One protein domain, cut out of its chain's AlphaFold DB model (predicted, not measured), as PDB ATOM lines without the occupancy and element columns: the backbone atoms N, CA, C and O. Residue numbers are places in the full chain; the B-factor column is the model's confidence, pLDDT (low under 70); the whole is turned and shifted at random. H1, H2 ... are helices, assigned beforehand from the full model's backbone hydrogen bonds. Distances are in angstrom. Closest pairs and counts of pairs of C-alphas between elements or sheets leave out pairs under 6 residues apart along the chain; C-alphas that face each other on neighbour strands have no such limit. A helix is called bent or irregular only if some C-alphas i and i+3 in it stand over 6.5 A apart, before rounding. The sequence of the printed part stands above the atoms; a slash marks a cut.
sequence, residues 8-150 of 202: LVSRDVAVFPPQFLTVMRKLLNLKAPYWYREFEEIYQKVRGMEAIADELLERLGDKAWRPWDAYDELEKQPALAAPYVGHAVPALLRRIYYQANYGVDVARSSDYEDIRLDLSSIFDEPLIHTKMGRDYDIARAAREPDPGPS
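This is residues 8 to 150 of the 202 residues of an uncharacterized protein of Rhodosporidium toruloides (strain NP11) (UniProt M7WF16). A compact cluster of crossed helices is built round the long bent helix H5: H1 and H3 both pack on the first part of its arm H5b, and H4 packs across the last parts of H1 and H3. H6 packs on the first part of H3, and a long loop, residues 114 to 137, swings round the outside and leads to H7, which packs side by side on H1. The printed part has 143 residues with seven named helices, H1 to H7 in chain order, and no named strand; the class is all helix. The radius of gyration of the C-alphas is 14.4 A, compact, and the spans are 37 by 35 by 26 A.

H5, residues 78 to 102, was assigned as one helix by its hydrogen bonds but is bent: C-alphas 86 and 89 are 6.8 A apart. Its arms are H5a, residues 78 to 86, 13.0 A long, and H5b, residues 89 to 102, 19.9 A long, ending at C-alpha 102 (-39.168, 144.411, -26.556). H1, residues 18 to 29, is 16.7 A long and begins at C-alpha 18 (-52.075, 151.803, -2.371). H3, residues 49 to 65, 15.3 A long, is irregular: C-alphas 59 and 62 are 9.4 A apart, with a kink of 107 degrees near residue 59. The shorter helices are H2, residues 37 to 43, H4, residues 67 to 74, H6, residues 109 to 113, and H7, residues 138 to 143, which ends at C-alpha 143 (-52.673, 141.535, -1.123).

H5a and H5b stand at a steep tilt of 37 degrees, only just past shallow. H5b, with residues 89 to 93 alone, touches H1 at a steep tilt of 54 degrees; the closest C-alphas, of Leu 28 and Leu 93, are 5.4 A apart. With residues 89 to 92 alone it touches H3, about perpendicular at 87 degrees, closest at Glu 50 and Ala 91, C-alphas 5.9 A apart. H4 touches residues 60 to 64 of H3, about perpendicular at 88 degrees, with the closest C-alphas, of Lys 63 and Ala 70, 5.0 A apart. H6 touches residues 50 to 54 of H3, closest at the C-alphas of Glu 50 and Ser 110, 5.7 A. H7 touches residues 19 to 23 of H1, opposite ways at a shallow tilt of 17 degrees; the closest C-alphas, of Gln 19 and Ala 142, are 5.4 A apart. H2 touches no helix but is near H5b. Every O i to N i+4 pair is within hydrogen-bond range in H1, H4, H5b and H7; the counts are 2 of 3 in H2, 9 of 13 in H3, 3 of 5 in H5a and 0 of 1 in H6, where 2 of 2 O i to N i+3 pairs are within range.

The C-alphas farthest apart, of Leu 8 and Gly 133, are 40.8 A apart. The printed part has no cut. The link from H6 to H7 is long, 24 residues; in it residues 128 to 129 pair with residues 135 to 136, antiparallel. Mean pLDDT of the printed part is 85.5; residues 130 to 133 and 145 to 150 are under 70.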
ATOM      1  N   LEU A   8     -58.844 161.402 -18.229       87.69
ATOM      2  CA  LEU A   8     -57.621 162.164 -17.982       87.69
ATOM      3  C   LEU A   8     -57.307 162.124 -16.482       87.69
ATOM      4  O   LEU A   8     -58.176 162.448 -15.670       87.69
ATOM      5  N   VAL A   9     -56.090 161.725 -16.115       87.81
ATOM      6  CA  VAL A   9     -55.685 161.699 -14.705       87.81
ATOM      7  C   VAL A   9     -55.632 163.110 -14.122       87.81
ATOM      8  O   VAL A   9     -55.173 164.055 -14.764       87.81
ATOM      9  N   SER A  10     -56.097 163.248 -12.881       84.44
ATOM     10  CA  SER A  10     -55.864 164.448 -12.080       84.44
ATOM     11  C   SER A  10     -54.575 164.270 -11.290       84.44
ATOM     12  O   SER A  10     -54.373 163.214 -10.699       84.44
ATOM     13  N   ARG A  11     -53.742 165.315 -11.231       82.44
ATOM     14  CA  ARG A  11     -52.430 165.291 -10.558       82.44
ATOM     15  C   ARG A  11     -52.513 164.909  -9.078       82.44
ATOM     16  O   ARG A  11     -51.565 164.353  -8.533       82.44
ATOM     17  N   ASP A  12     -53.643 165.208  -8.444       76.19
ATOM     18  CA  ASP A  12     -53.853 165.020  -7.008       76.19
ATOM     19  C   ASP A  12     -54.531 163.684  -6.662       76.19
ATOM     20  O   ASP A  12     -54.828 163.422  -5.492       76.19
ATOM     21  N   VAL A  13     -54.827 162.850  -7.666       76.81
ATOM     22  CA  VAL A  13     -55.611 161.622  -7.496       76.81
ATOM     23  C   VAL A  13     -54.843 160.432  -8.046       76.81
ATOM     24  O   VAL A  13     -54.812 160.190  -9.249       76.81
ATOM     25  N   ALA A  14     -54.286 159.625  -7.145       79.12
ATOM     26  CA  ALA A  14     -53.698 158.354  -7.528       79.12
ATOM     27  C   ALA A  14     -54.782 157.377  -8.021       79.12
ATOM     28  O   ALA A  14     -55.817 157.186  -7.382       79.12
ATOM     29  N   VAL A  15     -54.524 156.751  -9.169       85.50
ATOM     30  CA  VAL A  15     -55.474 155.846  -9.840       85.50
ATOM     31  C   VAL A  15     -55.280 154.380  -9.456       85.50
ATOM     32  O   VAL A  15     -56.179 153.561  -9.641       85.50
ATOM     33  N   PHE A  16     -54.111 154.052  -8.911       88.12
ATOM     34  CA  PHE A  16     -53.764 152.709  -8.470       88.12
ATOM     35  C   PHE A  16     -54.072 152.520  -6.981       88.12
ATOM     36  O   PHE A  16     -53.858 153.440  -6.187       88.12
ATOM     37  N   PRO A  17     -54.505 151.314  -6.577       86.88
ATOM     38  CA  PRO A  17     -54.577 150.936  -5.179       86.88
ATOM     39  C   PRO A  17     -53.239 151.152  -4.451       86.88
ATOM     40  O   PRO A  17     -52.177 150.893  -5.029       86.88
ATOM     41  N   PRO A  18     -53.272 151.547  -3.168       83.88
ATOM     42  CA  PRO A  18     -52.075 151.803  -2.371       83.88
ATOM     43  C   PRO A  18     -51.020 150.695  -2.408       83.88
ATOM     44  O   PRO A  18     -49.844 150.951  -2.647       83.88
ATOM     45  N   GLN A  19     -51.457 149.451  -2.236       83.75
ATOM     46  CA  GLN A  19     -50.591 148.281  -2.223       83.75
ATOM     47  C   GLN A  19     -49.878 148.065  -3.569       83.75
ATOM     48  O   GLN A  19     -48.717 147.662  -3.605       83.75
ATOM     49  N   PHE A  20     -50.521 148.421  -4.686       89.62
ATOM     50  CA  PHE A  20     -49.891 148.351  -6.006       89.62
ATOM     51  C   PHE A  20     -48.840 149.441  -6.177       89.62
ATOM     52  O   PHE A  20     -47.756 149.153  -6.676       89.62
ATOM     53  N   LEU A  21     -49.096 150.660  -5.694       88.81
ATOM     54  CA  LEU A  21     -48.103 151.737  -5.718       88.81
ATOM     55  C   LEU A  21     -46.850 151.374  -4.913       88.81
ATOM     56  O   LEU A  21     -45.731 151.629  -5.359       88.81
ATOM     57  N   THR A  22     -47.015 150.727  -3.759       85.50
ATOM     58  CA  THR A  22     -45.892 150.218  -2.961       85.50
ATOM     59  C   THR A  22     -45.084 149.177  -3.726       85.50
ATOM     60  O   THR A  22     -43.854 149.276  -3.788       85.50
ATOM     61  N   VAL A  23     -45.755 148.211  -4.362       88.38
ATOM     62  CA  VAL A  23     -45.089 147.224  -5.221       88.38
ATOM     63  C   VAL A  23     -44.337 147.913  -6.360       88.38
ATOM     64  O   VAL A  23     -43.150 147.654  -6.543       88.38
ATOM     65  N   MET A  24     -44.982 148.828  -7.085       93.19
ATOM     66  CA  MET A  24     -44.386 149.516  -8.231       93.19
ATOM     67  C   MET A  24     -43.140 150.314  -7.847       93.19
ATOM     68  O   MET A  24     -42.103 150.185  -8.494       93.19
ATOM     69  N   ARG A  25     -43.194 151.079  -6.750       89.44
ATOM     70  CA  ARG A  25     -42.024 151.797  -6.217       89.44
ATOM     71  C   ARG A  25     -40.872 150.850  -5.923       89.44
ATOM     72  O   ARG A  25     -39.721 151.149  -6.229       89.44
ATOM     73  N   LYS A  26     -41.175 149.705  -5.313       85.19
ATOM     74  CA  LYS A  26     -40.167 148.713  -4.956       85.19
ATOM     75  C   LYS A  26     -39.543 148.072  -6.194       85.19
ATOM     76  O   LYS A  26     -38.322 147.952  -6.241       85.19
ATOM     77  N   LEU A  27     -40.346 147.718  -7.197       89.31
ATOM     78  CA  LEU A  27     -39.863 147.193  -8.477       89.31
ATOM     79  C   LEU A  27     -38.995 148.218  -9.216       89.31
ATOM     80  O   LEU A  27     -37.895 147.878  -9.644       89.31
ATOM     81  N   LEU A  28     -39.434 149.479  -9.271       90.06
ATOM     82  CA  LEU A  28     -38.684 150.572  -9.891       90.06
ATOM     83  C   LEU A  28     -37.337 150.794  -9.191       90.06
ATOM     84  O   LEU A  28     -36.300 150.839  -9.845       90.06
ATOM     85  N   ASN A  29     -37.325 150.826  -7.855       84.69
ATOM     86  CA  ASN A  29     -36.094 150.957  -7.075       84.69
ATOM     87  C   ASN A  29     -35.116 149.790  -7.294       84.69
ATOM     88  O   ASN A  29     -33.903 149.981  -7.317       84.69
ATOM     89  N   LEU A  30     -35.638 148.572  -7.456       82.69
ATOM     90  CA  LEU A  30     -34.842 147.387  -7.772       82.69
ATOM     91  C   LEU A  30     -34.450 147.311  -9.257       82.69
ATOM     92  O   LEU A  30     -33.714 146.397  -9.630       82.69
ATOM     93  N   LYS A  31     -34.939 148.237 -10.095       83.44
ATOM     94  CA  LYS A  31     -34.860 148.186 -11.564       83.44
ATOM     95  C   LYS A  31     -35.324 146.838 -12.121       83.44
ATOM     96  O   LYS A  31     -34.758 146.321 -13.081       83.44
ATOM     97  N   ALA A  32     -36.320 146.244 -11.473       85.69
ATOM     98  CA  ALA A  32     -36.850 144.948 -11.842       85.69
ATOM     99  C   ALA A  32     -37.910 145.161 -12.938       85.69
ATOM    100  O   ALA A  32     -38.916 145.822 -12.664       85.69
ATOM    101  N   PRO A  33     -37.703 144.648 -14.166       90.44
ATOM    102  CA  PRO A  33     -38.577 144.915 -15.304       90.44
ATOM    103  C   PRO A  33     -39.824 144.029 -15.254       90.44
ATOM    104  O   PRO A  33     -40.048 143.203 -16.134       90.44
ATOM    105  N   TYR A  34     -40.626 144.183 -14.200       92.12
ATOM    106  CA  TYR A  34     -41.890 143.480 -14.031       92.12
ATOM    107  C   TYR A  34     -43.057 144.446 -14.162       92.12
ATOM    108  O   TYR A  34     -43.076 145.526 -13.569       92.12
ATOM    109  N   TRP A  35     -44.048 144.008 -14.924       95.38
ATOM    110  CA  TRP A  35     -45.318 144.679 -15.107       95.38
ATOM    111  C   TRP A  35     -46.392 143.605 -15.217       95.38
ATOM    112  O   TRP A  35     -46.182 142.584 -15.872       95.38
ATOM    113  N   TYR A  36     -47.513 143.810 -14.535       95.38
ATOM    114  CA  TYR A  36     -48.532 142.780 -14.356       95.38
ATOM    115  C   TYR A  36     -49.869 143.224 -14.927       95.38
ATOM    116  O   TYR A  36     -50.154 144.421 -15.033       95.38
ATOM    117  N   ARG A  37     -50.719 142.248 -15.244       95.81
ATOM    118  CA  ARG A  37     -52.053 142.477 -15.804       95.81
ATOM    119  C   ARG A  37     -52.890 143.436 -14.962       95.81
ATOM    120  O   ARG A  37     -53.534 144.321 -15.509       95.81
ATOM    121  N   GLU A  38     -52.848 143.313 -13.638       94.75
ATOM    122  CA  GLU A  38     -53.614 144.161 -12.715       94.75
ATOM    123  C   GLU A  38     -53.194 145.637 -12.807       94.75
ATOM    124  O   GLU A  38     -54.018 146.536 -12.633       94.75
ATOM    125  N   PHE A  39     -51.918 145.892 -13.104       95.38
ATOM    126  CA  PHE A  39     -51.404 147.239 -13.325       95.38
ATOM    127  C   PHE A  39     -51.843 147.753 -14.694       95.38
ATOM    128  O   PHE A  39     -52.373 148.859 -14.800       95.38
ATOM    129  N   GLU A  40     -51.689 146.927 -15.730       96.00
ATOM    130  CA  GLU A  40     -52.076 147.267 -17.098       96.00
ATOM    131  C   GLU A  40     -53.578 147.565 -17.212       96.00
ATOM    132  O   GLU A  40     -53.960 148.556 -17.828       96.00
ATOM    133  N   GLU A  41     -54.442 146.795 -16.547       93.31
ATOM    134  CA  GLU A  41     -55.893 147.021 -16.534       93.31
ATOM    135  C   GLU A  41     -56.296 148.406 -16.011       93.31
ATOM    136  O   GLU A  41     -57.307 148.964 -16.443       93.31
ATOM    137  N   ILE A  42     -55.559 148.942 -15.036       92.88
ATOM    138  CA  ILE A  42     -55.801 150.282 -14.487       92.88
ATOM    139  C   ILE A  42     -55.177 151.324 -15.409       92.88
ATOM    140  O   ILE A  42     -55.833 152.304 -15.763       92.88
ATOM    141  N   TYR A  43     -53.938 151.083 -15.834       93.75
ATOM    142  CA  TYR A  43     -53.188 151.981 -16.698       93.75
ATOM    143  C   TYR A  43     -53.945 152.266 -18.008       93.75
ATOM    144  O   TYR A  43     -54.087 153.420 -18.407       93.75
ATOM    145  N   GLN A  44     -54.557 151.241 -18.609       92.44
ATOM    146  CA  GLN A  44     -55.336 151.338 -19.849       92.44
ATOM    147  C   GLN A  44     -56.685 152.069 -19.717       92.44
ATOM    148  O   GLN A  44     -57.307 152.397 -20.727       92.44
ATOM    149  N   LYS A  45     -57.163 152.363 -18.501       90.25
ATOM    150  CA  LYS A  45     -58.425 153.104 -18.287       90.25
ATOM    151  C   LYS A  45     -58.247 154.615 -18.272       90.25
ATOM    152  O   LYS A  45     -59.226 155.351 -18.412       90.25
ATOM    153  N   VAL A  46     -57.018 155.083 -18.086       90.81
ATOM    154  CA  VAL A  46     -56.720 156.503 -17.899       90.81
ATOM    155  C   VAL A  46     -55.659 156.967 -18.888       90.81
ATOM    156  O   VAL A  46     -54.958 156.140 -19.458       90.81
ATOM    157  N   ARG A  47     -55.561 158.272 -19.123       92.62
ATOM    158  CA  ARG A  47     -54.541 158.898 -19.975       92.62
ATOM    159  C   ARG A  47     -53.881 160.075 -19.264       92.62
ATOM    160  O   ARG A  47     -54.461 160.614 -18.319       92.62
ATOM    161  N   GLY A  48     -52.728 160.515 -19.753       91.88
ATOM    162  CA  GLY A  48     -51.962 161.646 -19.221       91.88
ATOM    163  C   GLY A  48     -50.976 161.289 -18.104       91.88
ATOM    164  O   GLY A  48     -50.392 162.192 -17.508       91.88
ATOM    165  N   MET A  49     -50.764 160.001 -17.820       93.75
ATOM    166  CA  MET A  49     -49.744 159.577 -16.855       93.75
ATOM    167  C   MET A  49     -48.341 159.780 -17.418       93.75
ATOM    168  O   MET A  49     -47.457 160.222 -16.686       93.75
ATOM    169  N   GLU A  50     -48.152 159.539 -18.717       95.75
ATOM    170  CA  GLU A  50     -46.859 159.729 -19.384       95.75
ATOM    171  C   GLU A  50     -46.436 161.204 -19.393       95.75
ATOM    172  O   GLU A  50     -45.279 161.511 -19.123       95.75
ATOM    173  N   ALA A  51     -47.386 162.126 -19.580       95.12
ATOM    174  CA  ALA A  51     -47.118 163.563 -19.525       95.12
ATOM    175  C   ALA A  51     -46.668 164.025 -18.126       95.12
ATOM    176  O   ALA A  51     -45.745 164.828 -17.999       95.12
ATOM    177  N   ILE A  52     -47.292 163.502 -17.062       94.38
ATOM    178  CA  ILE A  52     -46.873 163.790 -15.679       94.38
ATOM    179  C   ILE A  52     -45.499 163.168 -15.390       94.38
ATOM    180  O   ILE A  52     -44.684 163.772 -14.691       94.38
ATOM    181  N   ALA A  53     -45.235 161.972 -15.920       95.44
ATOM    182  CA  ALA A  53     -43.949 161.308 -15.772       95.44
ATOM    183  C   ALA A  53     -42.814 162.098 -16.434       95.44
ATOM    184  O   ALA A  53     -41.769 162.261 -15.811       95.44
ATOM    185  N   ASP A  54     -43.030 162.628 -17.640       95.88
ATOM    186  CA  ASP A  54     -42.039 163.454 -18.337       95.88
ATOM    187  C   ASP A  54     -41.742 164.749 -17.584       95.88
ATOM    188  O   ASP A  54     -40.578 165.071 -17.367       95.88
ATOM    189  N   GLU A  55     -42.767 165.447 -17.093       95.12
ATOM    190  CA  GLU A  55     -42.564 166.659 -16.290       95.12
ATOM    191  C   GLU A  55     -41.716 166.381 -15.038       95.12
ATOM    192  O   GLU A  55     -40.833 167.159 -14.666       95.12
ATOM    193  N   LEU A  56     -41.971 165.259 -14.361       94.38
ATOM    194  CA  LEU A  56     -41.224 164.892 -13.163       94.38
ATOM    195  C   LEU A  56     -39.824 164.367 -13.485       94.38
ATOM    196  O   LEU A  56     -38.908 164.603 -12.699       94.38
ATOM    197  N   LEU A  57     -39.634 163.723 -14.636       94.06
ATOM    198  CA  LEU A  57     -38.313 163.386 -15.163       94.06
ATOM    199  C   LEU A  57     -37.494 164.640 -15.458       94.06
ATOM    200  O   LEU A  57     -36.344 164.713 -15.037       94.06
ATOM    201  N   GLU A  58     -38.072 165.642 -16.121       94.62
ATOM    202  CA  GLU A  58     -37.394 166.915 -16.397       94.62
ATOM    203  C   GLU A  58     -36.956 167.611 -15.104       94.62
ATOM    204  O   GLU A  58     -35.875 168.195 -15.032       94.62
ATOM    205  N   ARG A  59     -37.781 167.519 -14.057       92.94
ATOM    206  CA  ARG A  59     -37.540 168.203 -12.785       92.94
ATOM    207  C   ARG A  59     -36.569 167.472 -11.858       92.94
ATOM    208  O   ARG A  59     -35.786 168.124 -11.172       92.94
ATOM    209  N   LEU A  60     -36.639 166.142 -11.796       91.75
ATOM    210  CA  LEU A  60     -35.833 165.314 -10.886       91.75
ATOM    211  C   LEU A  60     -34.591 164.715 -11.564       91.75
ATOM    212  O   LEU A  60     -33.679 164.249 -10.875       91.75
ATOM    213  N   GLY A  61     -34.549 164.702 -12.897       93.06
ATOM    214  CA  GLY A  61     -33.521 164.030 -13.682       93.06
ATOM    215  C   GLY A  61     -33.425 162.545 -13.335       93.06
ATOM    216  O   GLY A  61     -34.426 161.862 -13.108       93.06
ATOM    217  N   ASP A  62     -32.194 162.050 -13.209       90.25
ATOM    218  CA  ASP A  62     -31.908 160.645 -12.894       90.25
ATOM    219  C   ASP A  62     -32.519 160.163 -11.571       90.25
ATOM    220  O   ASP A  62     -32.766 158.964 -11.402       90.25
ATOM    221  N   LYS A  63     -32.796 161.079 -10.633       90.31
ATOM    222  CA  LYS A  63     -33.425 160.740  -9.351       90.31
ATOM    223  C   LYS A  63     -34.839 160.200  -9.546       90.31
ATOM    224  O   LYS A  63     -35.258 159.358  -8.763       90.31
ATOM    225  N   ALA A  64     -35.551 160.586 -10.610       91.75
ATOM    226  CA  ALA A  64     -36.897 160.079 -10.898       91.75
ATOM    227  C   ALA A  64     -36.953 158.543 -11.005       91.75
ATOM    228  O   ALA A  64     -37.969 157.937 -10.668       91.75
ATOM    229  N   TRP A  65     -35.856 157.904 -11.419       91.06
ATOM    230  CA  TRP A  65     -35.738 156.446 -11.540       91.06
ATOM    231  C   TRP A  65     -35.399 155.742 -10.223       91.06
ATOM    232  O   TRP A  65     -35.313 154.514 -10.175       91.06
ATOM    233  N   ARG A  66     -35.167 156.506  -9.155       87.00
ATOM    234  CA  ARG A  66     -34.771 156.025  -7.834       87.00
ATOM    235  C   ARG A  66     -35.745 156.598  -6.814       87.00
ATOM    236  O   ARG A  66     -35.494 157.673  -6.282       87.00
ATOM    237  N   PRO A  67     -36.857 155.897  -6.530       84.88
ATOM    238  CA  PRO A  67     -37.922 156.437  -5.697       84.88
ATOM    239  C   PRO A  67     -37.439 157.036  -4.380       84.88
ATOM    240  O   PRO A  67     -37.897 158.112  -4.031       84.88
ATOM    241  N   TRP A  68     -36.489 156.402  -3.685       80.12
ATOM    242  CA  TRP A  68     -35.932 156.931  -2.432       80.12
ATOM    243  C   TRP A  68     -35.193 158.264  -2.622       80.12
ATOM    244  O   TRP A  68     -35.533 159.225  -1.945       80.12
ATOM    245  N   ASP A  69     -34.300 158.362  -3.610       82.81
ATOM    246  CA  ASP A  69     -33.591 159.611  -3.927       82.81
ATOM    247  C   ASP A  69     -34.562 160.712  -4.405       82.81
ATOM    248  O   ASP A  69     -34.376 161.893  -4.111       82.81
ATOM    249  N   ALA A  70     -35.610 160.344  -5.152       85.62
ATOM    250  CA  ALA A  70     -36.666 161.273  -5.547       85.62
ATOM    251  C   ALA A  70     -37.456 161.785  -4.336       85.62
ATOM    252  O   ALA A  70     -37.815 162.957  -4.311       85.62
ATOM    253  N   TYR A  71     -37.719 160.946  -3.329       78.56
ATOM    254  CA  TYR A  71     -38.425 161.381  -2.121       78.56
ATOM    255  C   TYR A  71     -37.652 162.433  -1.343       78.56
ATOM    256  O   TYR A  71     -38.255 163.435  -0.967       78.56
ATOM    257  N   ASP A  72     -36.347 162.247  -1.156       80.00
ATOM    258  CA  ASP A  72     -35.507 163.212  -0.438       80.00
ATOM    259  C   ASP A  72     -35.526 164.591  -1.125       80.00
ATOM    260  O   ASP A  72     -35.517 165.641  -0.479       80.00
ATOM    261  N   GLU A  73     -35.612 164.611  -2.458       83.00
ATOM    262  CA  GLU A  73     -35.753 165.849  -3.229       83.00
ATOM    263  C   GLU A  73     -37.168 166.449  -3.119       83.00
ATOM    264  O   GLU A  73     -37.343 167.668  -3.016       83.00
ATOM    265  N   LEU A  74     -38.193 165.592  -3.127       83.94
ATOM    266  CA  LEU A  74     -39.607 165.974  -3.105       83.94
ATOM    267  C   LEU A  74     -40.130 166.323  -1.707       83.94
ATOM    268  O   LEU A  74     -41.193 166.937  -1.610       83.94
ATOM    269  N   GLU A  75     -39.403 166.005  -0.634       75.81
ATOM    270  CA  GLU A  75     -39.761 166.362   0.747       75.81
ATOM    271  C   GLU A  75     -40.006 167.874   0.892       75.81
ATOM    272  O   GLU A  75     -40.939 168.322   1.557       75.81
ATOM    273  N   LYS A  76     -39.223 168.676   0.166       74.75
ATOM    274  CA  LYS A  76     -39.326 170.141   0.148       74.75
ATOM    275  C   LYS A  76     -40.463 170.657  -0.745       74.75
ATOM    276  O   LYS A  76     -40.718 171.858  -0.776       74.75
ATOM    277  N   GLN A  77     -41.119 169.779  -1.508       80.25
ATOM    278  CA  GLN A  77     -42.126 170.103  -2.526       80.25
ATOM    279  C   GLN A  77     -43.292 169.091  -2.486       80.25
ATOM    280  O   GLN A  77     -43.520 168.359  -3.453       80.25
ATOM    281  N   PRO A  78     -44.086 169.060  -1.398       73.25
ATOM    282  CA  PRO A  78     -45.095 168.022  -1.162       73.25
ATOM    283  C   PRO A  78     -46.177 167.936  -2.251       73.25
ATOM    284  O   PRO A  78     -46.708 166.857  -2.504       73.25
ATOM    285  N   ALA A  79     -46.457 169.041  -2.952       82.62
ATOM    286  CA  ALA A  79     -47.383 169.072  -4.089       82.62
ATOM    287  C   ALA A  79     -46.946 168.175  -5.266       82.62
ATOM    288  O   ALA A  79     -47.773 167.775  -6.076       82.62
ATOM    289  N   LEU A  80     -45.654 167.847  -5.361       86.06
ATOM    290  CA  LEU A  80     -45.099 166.998  -6.416       86.06
ATOM    291  C   LEU A  80     -44.920 165.540  -5.977       86.06
ATOM    292  O   LEU A  80     -44.795 164.655  -6.822       86.06
ATOM    293  N   ALA A  81     -44.961 165.269  -4.670       84.25
ATOM    294  CA  ALA A  81     -44.844 163.915  -4.144       84.25
ATOM    295  C   ALA A  81     -46.027 163.042  -4.586       84.25
ATOM    296  O   ALA A  81     -45.827 161.946  -5.103       84.25
ATOM    297  N   ALA A  82     -47.258 163.541  -4.447       83.56
ATOM    298  CA  ALA A  82     -48.458 162.808  -4.850       83.56
ATOM    299  C   ALA A  82     -48.459 162.412  -6.345       83.56
ATOM    300  O   ALA A  82     -48.580 161.212  -6.619       83.56
ATOM    301  N   PRO A  83     -48.254 163.334  -7.310       89.50
ATOM    302  CA  PRO A  83     -48.223 162.968  -8.724       89.50
ATOM    303  C   PRO A  83     -47.028 162.077  -9.087       89.50
ATOM    304  O   PRO A  83     -47.151 161.220  -9.963       89.50
ATOM    305  N   TYR A  84     -45.893 162.211  -8.389       91.75
ATOM    306  CA  TYR A  84     -44.754 161.321  -8.596       91.75
ATOM    307  C   TYR A  84     -45.088 159.875  -8.244       91.75
ATOM    308  O   TYR A  84     -44.902 158.976  -9.063       91.75
ATOM    309  N   VAL A  85     -45.656 159.647  -7.062       88.56
ATOM    310  CA  VAL A  85     -46.027 158.295  -6.633       88.56
ATOM    311  C   VAL A  85     -47.187 157.744  -7.448       88.56
ATOM    312  O   VAL A  85     -47.142 156.591  -7.863       88.56
ATOM    313  N   GLY A  86     -48.225 158.552  -7.662       88.25
ATOM    314  CA  GLY A  86     -49.479 158.109  -8.266       88.25
ATOM    315  C   GLY A  86     -49.426 157.911  -9.780       88.25
ATOM    316  O   GLY A  86     -50.244 157.149 -10.299       88.25
ATOM    317  N   HIS A  87     -48.498 158.575 -10.479       93.12
ATOM    318  CA  HIS A  87     -48.464 158.599 -11.947       93.12
ATOM    319  C   HIS A  87     -47.074 158.347 -12.524       93.12
ATOM    320  O   HIS A  87     -46.930 157.457 -13.361       93.12
ATOM    321  N   ALA A  88     -46.049 159.074 -12.061       94.81
ATOM    322  CA  ALA A  88     -44.712 158.932 -12.635       94.81
ATOM    323  C   ALA A  88     -44.113 157.554 -12.355       94.81
ATOM    324  O   ALA A  88     -43.675 156.888 -13.283       94.81
ATOM    325  N   VAL A  89     -44.143 157.075 -11.109       94.81
ATOM    326  CA  VAL A  89     -43.612 155.747 -10.764       94.81
ATOM    327  C   VAL A  89     -44.243 154.622 -11.611       94.81
ATOM    328  O   VAL A  89     -43.478 153.847 -12.189       94.81
ATOM    329  N   PRO A  90     -45.585 154.519 -11.742       95.94
ATOM    330  CA  PRO A  90     -46.209 153.554 -12.648       95.94
ATOM    331  C   PRO A  90     -45.731 153.671 -14.103       95.94
ATOM    332  O   PRO A  90     -45.364 152.661 -14.701       95.94
ATOM    333  N   ALA A  91     -45.701 154.887 -14.660       96.12
ATOM    334  CA  ALA A  91     -45.276 155.133 -16.038       96.12
ATOM    335  C   ALA A  91     -43.813 154.718 -16.266       96.12
ATOM    336  O   ALA A  91     -43.513 153.927 -17.158       96.12
ATOM    337  N   LEU A  92     -42.903 155.165 -15.397       95.88
ATOM    338  CA  LEU A  92     -41.477 154.840 -15.465       95.88
ATOM    339  C   LEU A  92     -41.223 153.336 -15.344       95.88
ATOM    340  O   LEU A  92     -40.437 152.778 -16.110       95.88
ATOM    341  N   LEU A  93     -41.911 152.657 -14.422       96.38
ATOM    342  CA  LEU A  93     -41.806 151.205 -14.297       96.38
ATOM    343  C   LEU A  93     -42.272 150.497 -15.575       96.38
ATOM    344  O   LEU A  93     -41.611 149.567 -16.040       96.38
ATOM    345  N   ARG A  94     -43.379 150.954 -16.170       95.56
ATOM    346  CA  ARG A  94     -43.892 150.395 -17.421       95.56
ATOM    347  C   ARG A  94     -42.918 150.597 -18.587       95.56
ATOM    348  O   ARG A  94     -42.731 149.667 -19.371       95.56
ATOM    349  N   ARG A  95     -42.241 151.751 -18.671       94.81
ATOM    350  CA  ARG A  95     -41.169 151.994 -19.659       94.81
ATOM    351  C   ARG A  95     -40.024 150.990 -19.503       94.81
ATOM    352  O   ARG A  95     -39.623 150.387 -20.494       94.81
ATOM    353  N   ILE A  96     -39.560 150.747 -18.270       93.31
ATOM    354  CA  ILE A  96     -38.510 149.749 -17.980       93.31
ATOM    355  C   ILE A  96     -38.945 148.351 -18.418       93.31
ATOM    356  O   ILE A  96     -38.173 147.644 -19.065       93.31
ATOM    357  N   TYR A  97     -40.172 147.945 -18.075       94.38
ATOM    358  CA  TYR A  97     -40.711 146.655 -18.506       94.38
ATOM    359  C   TYR A  97     -40.695 146.532 -20.031       94.38
ATOM    360  O   TYR A  97     -40.202 145.539 -20.569       94.38
ATOM    361  N   TYR A  98     -41.207 147.546 -20.728       93.62
ATOM    362  CA  TYR A  98     -41.311 147.520 -22.179       93.62
ATOM    363  C   TYR A  98     -39.932 147.449 -22.844       93.62
ATOM    364  O   TYR A  98     -39.688 146.574 -23.673       93.62
ATOM    365  N   GLN A  99     -38.998 148.301 -22.419       91.75
ATOM    366  CA  GLN A  99     -37.633 148.309 -22.940       91.75
ATOM    367  C   GLN A  99     -36.943 146.951 -22.733       91.75
ATOM    368  O   GLN A  99     -36.310 146.433 -23.651       91.75
ATOM    369  N   ALA A 100     -37.104 146.337 -21.559       90.38
ATOM    370  CA  ALA A 100     -36.477 145.055 -21.246       90.38
ATOM    371  C   ALA A 100     -37.037 143.873 -22.056       90.38
ATOM    372  O   ALA A 100     -36.287 142.948 -22.358       90.38
ATOM    373  N   ASN A 101     -38.330 143.887 -22.401       91.19
ATOM    374  CA  ASN A 101     -38.992 142.762 -23.077       91.19
ATOM    375  C   ASN A 101     -39.050 142.910 -24.603       91.19
ATOM    376  O   ASN A 101     -39.083 141.905 -25.309       91.19
ATOM    377  N   TYR A 102     -39.045 144.141 -25.120       89.56
ATOM    378  CA  TYR A 102     -39.168 144.411 -26.556       89.56
ATOM    379  C   TYR A 102     -37.904 145.026 -27.171       89.56
ATOM    380  O   TYR A 102     -37.805 145.105 -28.394       89.56
ATOM    381  N   GLY A 103     -36.923 145.436 -26.357       83.88
ATOM    382  CA  GLY A 103     -35.625 145.933 -26.825       83.88
ATOM    383  C   GLY A 103     -35.688 147.257 -27.588       83.88
ATOM    384  O   GLY A 103     -34.737 147.602 -28.288       83.88
ATOM    385  N   VAL A 104     -36.804 147.981 -27.488       82.44
ATOM    386  CA  VAL A 104     -37.041 149.235 -28.203       82.44
ATOM    387  C   VAL A 104     -37.554 150.303 -27.249       82.44
ATOM    388  O   VAL A 104     -38.426 150.049 -26.414       82.44
ATOM    389  N   ASP A 105     -37.022 151.510 -27.413       77.56
ATOM    390  CA  ASP A 105     -37.582 152.706 -26.798       77.56
ATOM    391  C   ASP A 105     -38.648 153.286 -27.723       77.56
ATOM    392  O   ASP A 105     -38.472 153.376 -28.943       77.56
ATOM    393  N   VAL A 106     -39.779 153.666 -27.139       83.12
ATOM    394  CA  VAL A 106     -40.867 154.281 -27.893       83.12
ATOM    395  C   VAL A 106     -40.506 155.740 -28.158       83.12
ATOM    396  O   VAL A 106     -40.088 156.462 -27.254       83.12
ATOM    397  N   ALA A 107     -40.658 156.182 -29.409       81.12
ATOM    398  CA  ALA A 107     -40.190 157.495 -29.850       81.12
ATOM    399  C   ALA A 107     -40.861 158.667 -29.112       81.12
ATOM    400  O   ALA A 107     -40.232 159.703 -28.902       81.12
ATOM    401  N   ARG A 108     -42.135 158.515 -28.733       88.69
ATOM    402  CA  ARG A 108     -42.855 159.472 -27.889       88.69
ATOM    403  C   ARG A 108     -43.375 158.759 -26.659       88.69
ATOM    404  O   ARG A 108     -44.025 157.723 -26.765       88.69
ATOM    405  N   SER A 109     -43.146 159.359 -25.501       90.00
ATOM    406  CA  SER A 109     -43.664 158.883 -24.220       90.00
ATOM    407  C   SER A 109     -45.179 158.659 -24.246       90.00
ATOM    408  O   SER A 109     -45.652 157.638 -23.767       90.00
ATOM    409  N   SER A 110     -45.940 159.559 -24.877       90.62
ATOM    410  CA  SER A 110     -47.396 159.440 -25.027       90.62
ATOM    411  C   SER A 110     -47.843 158.125 -25.659       90.62
ATOM    412  O   SER A 110     -48.901 157.608 -25.311       90.62
ATOM    413  N   ASP A 111     -47.039 157.568 -26.563       92.12
ATOM    414  CA  ASP A 111     -47.407 156.376 -27.322       92.12
ATOM    415  C   ASP A 111     -47.360 155.117 -26.434       92.12
ATOM    416  O   ASP A 111     -48.004 154.115 -26.750       92.12
ATOM    417  N   TYR A 112     -46.681 155.168 -25.274       91.12
ATOM    418  CA  TYR A 112     -46.800 154.115 -24.262       91.12
ATOM    419  C   TYR A 112     -48.250 153.929 -23.819       91.12
ATOM    420  O   TYR A 112     -48.648 152.790 -23.565       91.12
ATOM    421  N   GLU A 113     -49.056 154.992 -23.764       91.56
ATOM    422  CA  GLU A 113     -50.444 154.882 -23.324       91.56
ATOM    423  C   GLU A 113     -51.272 154.011 -24.273       91.56
ATOM    424  O   GLU A 113     -52.139 153.279 -23.800       91.56
ATOM    425  N   ASP A 114     -50.966 154.010 -25.570       90.75
ATOM    426  CA  ASP A 114     -51.739 153.301 -26.597       90.75
ATOM    427  C   ASP A 114     -51.290 151.851 -26.830       90.75
ATOM    428  O   ASP A 114     -52.026 151.049 -27.416       90.75
ATOM    429  N   ILE A 115     -50.108 151.477 -26.338       91.19
ATOM    430  CA  ILE A 115     -49.624 150.095 -26.378       91.19
ATOM    431  C   ILE A 115     -50.464 149.245 -25.429       91.19
ATOM    432  O   ILE A 115     -50.604 149.591 -24.258       91.19
ATOM    433  N   ARG A 116     -50.957 148.098 -25.905       90.50
ATOM    434  CA  ARG A 116     -51.614 147.081 -25.071       90.50
ATOM    435  C   ARG A 116     -50.692 145.893 -24.871       90.50
ATOM    436  O   ARG A 116     -50.145 145.372 -25.840       90.50
ATOM    437  N   LEU A 117     -50.558 145.468 -23.622       91.31
ATOM    438  CA  LEU A 117     -49.720 144.341 -23.231       91.31
ATOM    439  C   LEU A 117     -50.594 143.171 -22.777       91.31
ATOM    440  O   LEU A 117     -51.595 143.377 -22.090       91.31
ATOM    441  N   ASP A 118     -50.199 141.958 -23.153       90.62
ATOM    442  CA  ASP A 118     -50.756 140.722 -22.606       90.62
ATOM    443  C   ASP A 118     -49.784 140.191 -21.548       90.62
ATOM    444  O   ASP A 118     -48.610 139.964 -21.839       90.62
ATOM    445  N   LEU A 119     -50.246 140.108 -20.301       93.00
ATOM    446  CA  LEU A 119     -49.392 139.971 -19.122       93.00
ATOM    447  C   LEU A 119     -49.938 138.920 -18.166       93.00
ATOM    448  O   LEU A 119     -51.151 138.740 -18.024       93.00
ATOM    449  N   SER A 120     -49.025 138.315 -17.415       91.62
ATOM    450  CA  SER A 120     -49.361 137.482 -16.268       91.62
ATOM    451  C   SER A 120     -49.964 138.294 -15.119       91.62
ATOM    452  O   SER A 120     -49.717 139.494 -14.949       91.62
ATOM    453  N   SER A 121     -50.741 137.594 -14.297       92.44
ATOM    454  CA  SER A 121     -51.238 138.073 -13.008       92.44
ATOM    455  C   SER A 121     -50.095 138.275 -12.022       92.44
ATOM    456  O   SER A 121     -49.274 137.379 -11.848       92.44
ATOM    457  N   ILE A 122     -50.118 139.361 -11.255       90.44
ATOM    458  CA  ILE A 122     -49.222 139.539 -10.101       90.44
ATOM    459  C   ILE A 122     -49.368 138.419  -9.057       90.44
ATOM    460  O   ILE A 122     -48.447 138.155  -8.288       90.44
ATOM    461  N   PHE A 123     -50.533 137.769  -9.002       89.06
ATOM    462  CA  PHE A 123     -50.850 136.756  -7.995       89.06
ATOM    463  C   PHE A 123     -50.426 135.339  -8.378       89.06
ATOM    464  O   PHE A 123     -50.450 134.468  -7.507       89.06
ATOM    465  N   ASP A 124     -50.048 135.135  -9.641       87.19
ATOM    466  CA  ASP A 124     -49.630 133.835 -10.176       87.19
ATOM    467  C   ASP A 124     -48.097 133.734 -10.287       87.19
ATOM    468  O   ASP A 124     -47.556 132.691 -10.648       87.19
ATOM    469  N   GLU A 125     -47.389 134.821  -9.974       78.81
ATOM    470  CA  GLU A 125     -45.952 134.950 -10.188       78.81
ATOM    471  C   GLU A 125     -45.137 134.431  -8.993       78.81
ATOM    472  O   GLU A 125     -45.512 134.644  -7.831       78.81
ATOM    473  N   PRO A 126     -44.003 133.751  -9.249       76.38
ATOM    474  CA  PRO A 126     -43.118 133.265  -8.202       76.38
ATOM    475  C   PRO A 126     -42.388 134.414  -7.491       76.38
ATOM    476  O   PRO A 126     -42.404 135.574  -7.908       76.38
ATOM    477  N   LEU A 127     -41.702 134.073  -6.398       80.81
ATOM    478  CA  LEU A 127     -40.859 135.014  -5.662       80.81
ATOM    479  C   LEU A 127     -39.816 135.651  -6.589       80.81
ATOM    480  O   LEU A 127     -39.136 134.967  -7.354       80.81
ATOM    481  N   ILE A 128     -39.635 136.967  -6.468       77.50
ATOM    482  CA  ILE A 128     -38.526 137.640  -7.144       77.50
ATOM    483  C   ILE A 128     -37.261 137.401  -6.326       77.50
ATOM    484  O   ILE A 128     -37.101 137.954  -5.233       77.50
ATOM    485  N   HIS A 129     -36.346 136.621  -6.891       72.75
ATOM    486  CA  HIS A 129     -35.021 136.385  -6.335       72.75
ATOM    487  C   HIS A 129     -34.058 137.478  -6.797       72.75
ATOM    488  O   HIS A 129     -33.765 137.625  -7.985       72.75
ATOM    489  N   THR A 130     -33.542 138.267  -5.859       69.69
ATOM    490  CA  THR A 130     -32.537 139.285  -6.186       69.69
ATOM    491  C   THR A 130     -31.123 138.727  -6.148       69.69
ATOM    492  O   THR A 130     -30.814 137.818  -5.382       69.69
ATOM    493  N   LYS A 131     -30.211 139.349  -6.909       64.12
ATOM    494  CA  LYS A 131     -28.774 139.003  -6.915       64.12
ATOM    495  C   LYS A 131     -28.110 139.092  -5.531       64.12
ATOM    496  O   LYS A 131     -27.048 138.520  -5.332       64.12
ATOM    497  N   MET A 132     -28.726 139.804  -4.587       61.56
ATOM    498  CA  MET A 132     -28.267 139.945  -3.200       61.56
ATOM    499  C   MET A 132     -28.818 138.844  -2.271       61.56
ATOM    500  O   MET A 132     -28.684 138.960  -1.056       61.56
ATOM    501  N   GLY A 133     -29.476 137.809  -2.811       62.03
ATOM    502  CA  GLY A 133     -30.011 136.680  -2.043       62.03
ATOM    503  C   GLY A 133     -31.258 137.006  -1.216       62.03
ATOM    504  O   GLY A 133     -31.581 136.272  -0.289       62.03
ATOM    505  N   ARG A 134     -31.940 138.122  -1.508       74.00
ATOM    506  CA  ARG A 134     -33.243 138.433  -0.905       74.00
ATOM    507  C   ARG A 134     -34.368 137.997  -1.825       74.00
ATOM    508  O   ARG A 134     -34.356 138.356  -3.008       74.00
ATOM    509  N   ASP A 135     -35.351 137.349  -1.219       78.19
ATOM    510  CA  ASP A 135     -36.585 136.937  -1.866       78.19
ATOM    511  C   ASP A 135     -37.679 137.957  -1.588       78.19
ATOM    512  O   ASP A 135     -37.871 138.417  -0.455       78.19
ATOM    513  N   TYR A 136     -38.407 138.321  -2.635       77.19
ATOM    514  CA  TYR A 136     -39.516 139.248  -2.530       77.19
ATOM    515  C   TYR A 136     -40.807 138.607  -3.009       77.19
ATOM    516  O   TYR A 136     -40.998 138.357  -4.196       77.19
ATOM    517  N   ASP A 137     -41.712 138.419  -2.054       83.50
ATOM    518  CA  ASP A 137     -43.083 137.996  -2.303       83.50
ATOM    519  C   ASP A 137     -43.934 139.199  -2.719       83.50
ATOM    520  O   ASP A 137     -44.476 139.940  -1.891       83.50
ATOM    521  N   ILE A 138     -43.967 139.439  -4.028       82.56
ATOM    522  CA  ILE A 138     -44.729 140.536  -4.621       82.56
ATOM    523  C   ILE A 138     -46.233 140.246  -4.579       82.56
ATOM    524  O   ILE A 138     -47.010 141.166  -4.323       82.56
ATOM    525  N   ALA A 139     -46.641 138.985  -4.738       84.25
ATOM    526  CA  ALA A 139     -48.038 138.577  -4.645       84.25
ATOM    527  C   ALA A 139     -48.611 138.857  -3.247       84.25
ATOM    528  O   ALA A 139     -49.709 139.402  -3.126       84.25
ATOM    529  N   ARG A 140     -47.862 138.553  -2.178       84.12
ATOM    530  CA  ARG A 140     -48.246 138.910  -0.804       84.12
ATOM    531  C   ARG A 140     -48.307 140.423  -0.609       84.12
ATOM    532  O   ARG A 140     -49.310 140.921  -0.109       84.12
ATOM    533  N   ALA A 141     -47.292 141.158  -1.067       79.31
ATOM    534  CA  ALA A 141     -47.273 142.621  -0.975       79.31
ATOM    535  C   ALA A 141     -48.424 143.294  -1.752       79.31
ATOM    536  O   ALA A 141     -48.859 144.378  -1.387       79.31
ATOM    537  N   ALA A 142     -48.938 142.652  -2.803       81.81
ATOM    538  CA  ALA A 142     -50.094 143.113  -3.566       81.81
ATOM    539  C   ALA A 142     -51.447 142.791  -2.903       81.81
ATOM    540  O   ALA A 142     -52.468 143.354  -3.303       81.81
ATOM    541  N   ARG A 143     -51.478 141.882  -1.916       81.81
ATOM    542  CA  ARG A 143     -52.673 141.535  -1.123       81.81
ATOM    543  C   ARG A 143     -52.766 142.351   0.158       81.81
ATOM    544  O   ARG A 143     -53.862 142.724   0.571       81.81
ATOM    545  N   GLU A 144     -51.632 142.600   0.795       74.75
ATOM    546  CA  GLU A 144     -51.571 143.271   2.087       74.75
ATOM    547  C   GLU A 144     -51.509 144.796   1.902       74.75
ATOM    548  O   GLU A 144     -50.717 145.289   1.097       74.75
ATOM    549  N   PRO A 145     -52.327 145.577   2.631       55.41
ATOM    550  CA  PRO A 145     -52.139 147.019   2.700       55.41
ATOM    551  C   PRO A 145     -50.749 147.312   3.274       55.41
ATOM    552  O   PRO A 145     -50.390 146.786   4.326       55.41
ATOM    553  N   ASP A 146     -49.977 148.150   2.586       52.69
ATOM    554  CA  ASP A 146     -48.647 148.567   3.029       52.69
ATOM    555  C   ASP A 146     -48.709 149.157   4.458       52.69
ATOM    556  O   ASP A 146     -49.447 150.124   4.672       52.69
ATOM    557  N   PRO A 147     -47.953 148.633   5.446       46.06
ATOM    558  CA  PRO A 147     -47.843 149.263   6.766       46.06
ATOM    559  C   PRO A 147     -47.127 150.629   6.725       46.06
ATOM    560  O   PRO A 147     -47.103 151.344   7.738       46.06
ATOM    561  N   GLY A 148     -46.553 150.991   5.569       44.16
ATOM    562  CA  GLY A 148     -45.737 152.177   5.345       44.16
ATOM    563  C   GLY A 148     -44.358 152.075   6.016       44.16
ATOM    564  O   GLY A 148     -44.148 151.215   6.875       44.16
ATOM    565  N   PRO A 149     -43.382 152.943   5.684       42.28
ATOM    566  CA  PRO A 149     -42.267 153.254   6.567       42.28
ATOM    567  C   PRO A 149     -42.760 153.579   7.982       42.28
ATOM    568  O   PRO A 149     -43.850 154.115   8.193       42.28
ATOM    569  N   SER A 150     -41.920 153.262   8.962       46.19
ATOM    570  CA  SER A 150     -42.156 153.452  10.396       46.19
ATOM    571  C   SER A 150     -42.203 154.919  10.846       46.19
ATOM    572  O   SER A 150     -42.246 155.172  12.045       46.19
TER     573      SER A 150